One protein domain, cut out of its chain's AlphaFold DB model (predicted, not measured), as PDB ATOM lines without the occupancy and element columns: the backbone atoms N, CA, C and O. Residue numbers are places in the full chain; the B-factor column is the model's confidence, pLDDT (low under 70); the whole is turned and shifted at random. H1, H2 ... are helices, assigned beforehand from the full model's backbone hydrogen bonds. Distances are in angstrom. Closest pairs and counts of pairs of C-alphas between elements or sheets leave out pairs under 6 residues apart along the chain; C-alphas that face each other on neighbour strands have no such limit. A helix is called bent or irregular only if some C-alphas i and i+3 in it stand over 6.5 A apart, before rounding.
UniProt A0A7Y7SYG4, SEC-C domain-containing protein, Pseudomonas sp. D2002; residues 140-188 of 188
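This is residues 140 to 188 of the 188 residues of the protein "SEC-C domain-containing protein" of Pseudomonas sp. D2002 (UniProt A0A7Y7SYG4). Three helices stand as a U: H1 is the base, H2 leads away from its earlier half, and H3 comes back from the far side to reach H1 farther along with its last residues. The two arms H2 and H3 have a gap between them and are joined by a tight link at the ends away from H1, while residues 156 to 161 fold back from the end of H1 to the start of H2. The printed part has 49 residues with three named helices, in the order H1, H2, H3 along the chain, and no named strand; the class is all helix, with 33 of the 49 residues in the helices. The whole is compact, with a radius of gyration of the C-alphas of 9.8 A, and its outline is rounded, spanning 27 by 22 by 16 A.

The longest helix by residues is H1, residues 142 to 155, and it touches both of the other helices, each with a different part of its length. With residues 144 to 148 alone it touches H2, residues 162 to 168. There are 8 pairs of C-alphas within 8 A, and the closest are those of Leu 144 and Leu 163, 5.0 A apart. The lines of H1 and H2 are about perpendicular, at 75 degrees, and their centres are 11.4 A apart. With residues 149 to 152 alone, H1 touches H3, residues 174 to 185, and H3 touches H1 with residues 181 to 185 alone. Here 4 pairs of C-alphas are within 8 A, the closest being those of Ile 149 and Phe 184, 6.5 A apart. The lines of H1 and H3 are about perpendicular, at 80 degrees, and their centres are 12.9 A apart. H2 and H3 follow each other in the chain and are apart, with no C-alpha of the one within 8 A of the other. In H1 and H2 every pair of O of residue i and N of residue i+4 is within hydrogen-bond range; in H3 6 of 8 such pairs are.

H1 has 14 residues, from Ser 142 with its C-alpha at (-3.069, 17.135, 13.144) to Thr 155 with its C-alpha at (-1.360, 34.247, 3.102), and is 19.9 A long from first to last C-alpha; along it y rises and z falls. H3 has 12 residues, from Leu 174 to Ala 185, and measures 17.2 A; its C-alphas run from (-18.882, 30.655, 7.421) to (-3.496, 34.338, 14.124), with x rising. H2 is the shortest, 7 residues from Lys 162 to Ser 168; x falls from -6.642 at its first C-alpha to -16.402 at its last. No helix is bent or irregular.

The two C-alphas farthest apart are those of Gly 171, in the link between H2 and H3, and Gly 188, 27.6 A. From the C-alpha of Pro 140, the first printed residue, to that of Gly 188, the chain's last residue, the distance is 19.5 A. The printed part has no cut. The link from H1 to H2, with 6 residues between them, is short, and the link from H2 to H3, with 5 residues, is tight; no link is long. The mean pLDDT of the printed part is 73.3. It is under 70 in 20 residues, namely residue 140 and residues 170 to 188, which include H3 with a mean of 62; the means of H1 and H2 are 83 and 79.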
ATOM      1  N   PRO A 140     -10.025  17.637  13.834       69.75
ATOM      2  CA  PRO A 140      -9.365  17.554  12.545       69.75
ATOM      3  C   PRO A 140      -7.999  16.865  12.707       69.75
ATOM      4  O   PRO A 140      -7.310  17.097  13.703       69.75
ATOM      5  N   PRO A 141      -7.580  16.029  11.742       79.38
ATOM      6  CA  PRO A 141      -6.245  15.441  11.738       79.38
ATOM      7  C   PRO A 141      -5.148  16.499  11.939       79.38
ATOM      8  O   PRO A 141      -5.177  17.552  11.297       79.38
ATOM      9  N   SER A 142      -4.153  16.203  12.782       76.88
ATOM     10  CA  SER A 142      -3.069  17.135  13.144       76.88
ATOM     11  C   SER A 142      -2.335  17.714  11.936       76.88
ATOM     12  O   SER A 142      -1.927  18.870  11.950       76.88
ATOM     13  N   GLU A 143      -2.194  16.922  10.876       83.38
ATOM     14  CA  GLU A 143      -1.520  17.335   9.645       83.38
ATOM     15  C   GLU A 143      -2.304  18.405   8.876       83.38
ATOM     16  O   GLU A 143      -1.702  19.286   8.272       83.38
ATOM     17  N   LEU A 144      -3.639  18.393   8.955       83.94
ATOM     18  CA  LEU A 144      -4.467  19.450   8.366       83.94
ATOM     19  C   LEU A 144      -4.367  20.745   9.175       83.94
ATOM     20  O   LEU A 144      -4.376  21.832   8.607       83.94
ATOM     21  N   VAL A 145      -4.241  20.636  10.499       80.12
ATOM     22  CA  VAL A 145      -4.060  21.798  11.380       80.12
ATOM     23  C   VAL A 145      -2.714  22.473  11.119       80.12
ATOM     24  O   VAL A 145      -2.661  23.693  10.995       80.12
ATOM     25  N   LYS A 146      -1.634  21.694  10.979       82.50
ATOM     26  CA  LYS A 146      -0.308  22.224  10.618       82.50
ATOM     27  C   LYS A 146      -0.325  22.922   9.256       82.50
ATOM     28  O   LYS A 146       0.148  24.049   9.165       82.50
ATOM     29  N   ASP A 147      -0.932  22.294   8.247       88.50
ATOM     30  CA  ASP A 147      -1.114  22.870   6.904       88.50
ATOM     31  C   ASP A 147      -1.845  24.218   6.964       88.50
ATOM     32  O   ASP A 147      -1.389  25.190   6.371       88.50
ATOM     33  N   ALA A 148      -2.923  24.319   7.748       83.69
ATOM     34  CA  ALA A 148      -3.665  25.567   7.913       83.69
ATOM     35  C   ALA A 148      -2.855  26.669   8.613       83.69
ATOM     36  O   ALA A 148      -2.917  27.824   8.195       83.69
ATOM     37  N   ILE A 149      -2.064  26.326   9.637       82.44
ATOM     38  CA  ILE A 149      -1.177  27.279  10.325       82.44
ATOM     39  C   ILE A 149      -0.107  27.807   9.362       82.44
ATOM     40  O   ILE A 149       0.150  29.010   9.320       82.44
ATOM     41  N   GLU A 150       0.520  26.927   8.579       86.19
ATOM     42  CA  GLU A 150       1.515  27.319   7.574       86.19
ATOM     43  C   GLU A 150       0.890  28.179   6.471       86.19
ATOM     44  O   GLU A 150       1.439  29.223   6.112       86.19
ATOM     45  N   HIS A 151      -0.296  27.798   5.990       84.25
ATOM     46  CA  HIS A 151      -1.039  28.547   4.982       84.25
ATOM     47  C   HIS A 151      -1.409  29.951   5.470       84.25
ATOM     48  O   HIS A 151      -1.232  30.928   4.740       84.25
ATOM     49  N   GLN A 152      -1.846  30.075   6.723       82.25
ATOM     50  CA  GLN A 152      -2.176  31.365   7.314       82.25
ATOM     51  C   GLN A 152      -0.956  32.247   7.531       82.25
ATOM     52  O   GLN A 152      -1.028  33.448   7.280       82.25
ATOM     53  N   LYS A 153       0.182  31.677   7.936       84.00
ATOM     54  CA  LYS A 153       1.441  32.429   8.012       84.00
ATOM     55  C   LYS A 153       1.866  32.970   6.647       84.00
ATOM     56  O   LYS A 153       2.423  34.060   6.579       84.00
ATOM     57  N   ALA A 154       1.596  32.228   5.575       85.56
ATOM     58  CA  ALA A 154       1.959  32.626   4.220       85.56
ATOM     59  C   ALA A 154       0.989  33.643   3.593       85.56
ATOM     60  O   ALA A 154       1.425  34.527   2.860       85.56
ATOM     61  N   THR A 155      -0.315  33.516   3.848       84.31
ATOM     62  CA  THR A 155      -1.360  34.247   3.102       84.31
ATOM     63  C   THR A 155      -2.174  35.223   3.953       84.31
ATOM     64  O   THR A 155      -2.920  36.036   3.411       84.31
ATOM     65  N   GLY A 156      -2.058  35.151   5.281       81.19
ATOM     66  CA  GLY A 156      -2.909  35.884   6.220       81.19
ATOM     67  C   GLY A 156      -4.325  35.315   6.364       81.19
ATOM     68  O   GLY A 156      -5.115  35.871   7.126       81.19
ATOM     69  N   SER A 157      -4.654  34.215   5.676       80.38
ATOM     70  CA  SER A 157      -5.965  33.556   5.714       80.38
ATOM     71  C   SER A 157      -5.830  32.033   5.809       80.38
ATOM     72  O   SER A 157      -4.796  31.470   5.464       80.38
ATOM     73  N   ILE A 158      -6.876  31.349   6.275       77.12
ATOM     74  CA  ILE A 158      -6.982  29.877   6.218       77.12
ATOM     75  C   ILE A 158      -7.771  29.390   4.998       77.12
ATOM     76  O   ILE A 158      -7.860  28.177   4.772       77.12
ATOM     77  N   ASP A 159      -8.355  30.315   4.233       82.25
ATOM     78  CA  ASP A 159      -9.174  30.027   3.059       82.25
ATOM     79  C   ASP A 159      -8.320  29.330   1.993       82.25
ATOM     80  O   ASP A 159      -7.326  29.876   1.524       82.25
ATOM     81  N   GLY A 160      -8.709  28.113   1.604       79.56
ATOM     82  CA  GLY A 160      -7.950  27.295   0.647       79.56
ATOM     83  C   GLY A 160      -6.917  26.348   1.270       79.56
ATOM     84  O   GLY A 160      -6.251  25.616   0.537       79.56
ATOM     85  N   SER A 161      -6.802  26.300   2.603       85.12
ATOM     86  CA  SER A 161      -6.058  25.233   3.291       85.12
ATOM     87  C   SER A 161      -6.749  23.869   3.149       85.12
ATOM     88  O   SER A 161      -7.960  23.770   2.945       85.12
ATOM     89  N   LYS A 162      -6.019  22.766   3.343       85.88
ATOM     90  CA  LYS A 162      -6.642  21.425   3.318       85.88
ATOM     91  C   LYS A 162      -7.633  21.229   4.468       85.88
ATOM     92  O   LYS A 162      -8.568  20.434   4.358       85.88
ATOM     93  N   LEU A 163      -7.435  21.956   5.569       81.31
ATOM     94  CA  LEU A 163      -8.368  22.011   6.691       81.31
ATOM     95  C   LEU A 163      -9.692  22.670   6.289       81.31
ATOM     96  O   LEU A 163     -10.758  22.176   6.661       81.31
ATOM     97  N   TRP A 164      -9.622  23.741   5.492       79.88
ATOM     98  CA  TRP A 164     -10.785  24.415   4.919       79.88
ATOM     99  C   TRP A 164     -11.655  23.455   4.105       79.88
ATOM    100  O   TRP A 164     -12.856  23.320   4.353       79.88
ATOM    101  N   ASP A 165     -11.035  22.727   3.177       81.81
ATOM    102  CA  ASP A 165     -11.724  21.751   2.330       81.81
ATOM    103  C   ASP A 165     -12.333  20.605   3.142       81.81
ATOM    104  O   ASP A 165     -13.429  20.123   2.840       81.81
ATOM    105  N   TRP A 166     -11.627  20.156   4.180       79.38
ATOM    106  CA  TRP A 166     -12.068  19.061   5.033       79.38
ATOM    107  C   TRP A 166     -13.342  19.407   5.807       79.38
ATOM    108  O   TRP A 166     -14.303  18.643   5.773       79.38
ATOM    109  N   PHE A 167     -13.396  20.576   6.442       73.25
ATOM    110  CA  PHE A 167     -14.590  21.034   7.158       73.25
ATOM    111  C   PHE A 167     -15.717  21.493   6.219       73.25
ATOM    112  O   PHE A 167     -16.888  21.288   6.539       73.25
ATOM    113  N   SER A 168     -15.396  22.051   5.046       72.12
ATOM    114  CA  SER A 168     -16.402  22.401   4.030       72.12
ATOM    115  C   SER A 168     -17.172  21.162   3.565       72.12
ATOM    116  O   SER A 168     -18.398  21.190   3.458       72.12
ATOM    117  N   LYS A 169     -16.478  20.028   3.390       75.00
ATOM    118  CA  LYS A 169     -17.101  18.722   3.098       75.00
ATOM    119  C   LYS A 169     -17.973  18.193   4.240       75.00
ATOM    120  O   LYS A 169     -18.827  17.348   3.994       75.00
ATOM    121  N   GLN A 170     -17.781  18.690   5.461       67.00
ATOM    122  CA  GLN A 170     -18.611  18.369   6.625       67.00
ATOM    123  C   GLN A 170     -19.753  19.372   6.858       67.00
ATOM    124  O   GLN A 170     -20.492  19.238   7.829       67.00
ATOM    125  N   GLY A 171     -19.940  20.351   5.963       60.34
ATOM    126  CA  GLY A 171     -21.071  21.282   6.012       60.34
ATOM    127  C   GLY A 171     -20.962  22.366   7.089       60.34
ATOM    128  O   GLY A 171     -21.981  22.921   7.498       60.34
ATOM    129  N   ILE A 172     -19.750  22.672   7.564       66.75
ATOM    130  CA  ILE A 172     -19.537  23.718   8.572       66.75
ATOM    131  C   ILE A 172     -19.686  25.125   7.957       66.75
ATOM    132  O   ILE A 172     -19.187  25.402   6.868       66.75
ATOM    133  N   ASN A 173     -20.393  26.018   8.664       60.50
ATOM    134  CA  ASN A 173     -20.777  27.355   8.187       60.50
ATOM    135  C   ASN A 173     -19.665  28.419   8.361       60.50
ATOM    136  O   ASN A 173     -18.883  28.385   9.307       60.50
ATOM    137  N   LEU A 174     -19.700  29.436   7.495       53.84
ATOM    138  CA  LEU A 174     -18.882  30.655   7.421       53.84
ATOM    139  C   LEU A 174     -18.641  31.393   8.740       53.84
ATOM    140  O   LEU A 174     -17.560  31.938   8.944       53.84
ATOM    141  N   SER A 175     -19.598  31.397   9.665       56.44
ATOM    142  CA  SER A 175     -19.431  32.060  10.966       56.44
ATOM    143  C   SER A 175     -18.384  31.393  11.869       56.44
ATOM    144  O   SER A 175     -17.775  32.068  12.696       56.44
ATOM    145  N   PHE A 176     -18.154  30.088  11.710       63.66
ATOM    146  CA  PHE A 176     -17.109  29.353  12.430       63.66
ATOM    147  C   PHE A 176     -15.708  29.716  11.919       63.66
ATOM    148  O   PHE A 176     -14.747  29.778  12.682       63.66
ATOM    149  N   TRP A 177     -15.608  30.038  10.630       62.31
ATOM    150  CA  TRP A 177     -14.340  30.309   9.969       62.31
ATOM    151  C   TRP A 177     -13.667  31.592  10.437       62.31
ATOM    152  O   TRP A 177     -12.473  31.582  10.720       62.31
ATOM    153  N   ALA A 178     -14.438  32.662  10.636       60.16
ATOM    154  CA  ALA A 178     -13.900  33.912  11.169       60.16
ATOM    155  C   ALA A 178     -13.265  33.722  12.561       60.16
ATOM    156  O   ALA A 178     -12.259  34.351  12.880       60.16
ATOM    157  N   GLN A 179     -13.829  32.827  13.380       63.59
ATOM    158  CA  GLN A 179     -13.313  32.525  14.718       63.59
ATOM    159  C   GLN A 179     -12.034  31.682  14.658       63.59
ATOM    160  O   GLN A 179     -11.087  31.962  15.393       63.59
ATOM    161  N   LEU A 180     -11.973  30.697  13.757       63.06
ATOM    162  CA  LEU A 180     -10.771  29.890  13.531       63.06
ATOM    163  C   LEU A 180      -9.592  30.730  13.034       63.06
ATOM    164  O   LEU A 180      -8.493  30.599  13.569       63.06
ATOM    165  N   SER A 181      -9.819  31.626  12.072       60.72
ATOM    166  CA  SER A 181      -8.770  32.510  11.552       60.72
ATOM    167  C   SER A 181      -8.169  33.386  12.654       60.72
ATOM    168  O   SER A 181      -6.952  33.537  12.727       60.72
ATOM    169  N   VAL A 182      -8.997  33.931  13.553       65.19
ATOM    170  CA  VAL A 182      -8.520  34.722  14.701       65.19
ATOM    171  C   VAL A 182      -7.729  33.857  15.684       65.19
ATOM    172  O   VAL A 182      -6.668  34.276  16.147       65.19
ATOM    173  N   ALA A 183      -8.205  32.646  15.982       62.94
ATOM    174  CA  ALA A 183      -7.530  31.735  16.905       62.94
ATOM    175  C   ALA A 183      -6.129  31.342  16.411       62.94
ATOM    176  O   ALA A 183      -5.172  31.367  17.180       62.94
ATOM    177  N   PHE A 184      -5.991  31.033  15.123       66.06
ATOM    178  CA  PHE A 184      -4.701  30.701  14.527       66.06
ATOM    179  C   PHE A 184      -3.768  31.910  14.390       66.06
ATOM    180  O   PHE A 184      -2.564  31.760  14.589       66.06
ATOM    181  N   ALA A 185      -4.297  33.111  14.128       64.00
ATOM    182  CA  ALA A 185      -3.496  34.338  14.124       64.00
ATOM    183  C   ALA A 185      -2.861  34.619  15.499       64.00
ATOM    184  O   ALA A 185      -1.750  35.133  15.562       64.00
ATOM    185  N   GLY A 186      -3.543  34.253  16.591       57.47
ATOM    186  CA  GLY A 186      -3.032  34.383  17.961       57.47
ATOM    187  C   GLY A 186      -2.020  33.311  18.390       57.47
ATOM    188  O   GLY A 186      -1.476  33.411  19.485       57.47
ATOM    189  N   LEU A 187      -1.777  32.285  17.564       58.59
ATOM    190  CA  LEU A 187      -0.739  31.263  17.777       58.59
ATOM    191  C   LEU A 187       0.583  31.600  17.056       58.59
ATOM    192  O   LEU A 187       1.525  30.803  17.102       58.59
ATOM    193  N   GLY A 188       0.619  32.733  16.346       47.59
ATOM    194  CA  GLY A 188       1.786  33.285  15.656       47.59
ATOM    195  C   GLY A 188       2.645  34.166  16.546       47.59
ATOM    196  O   GLY A 188       2.075  34.901  17.380       47.59
TER     197      GLY A 188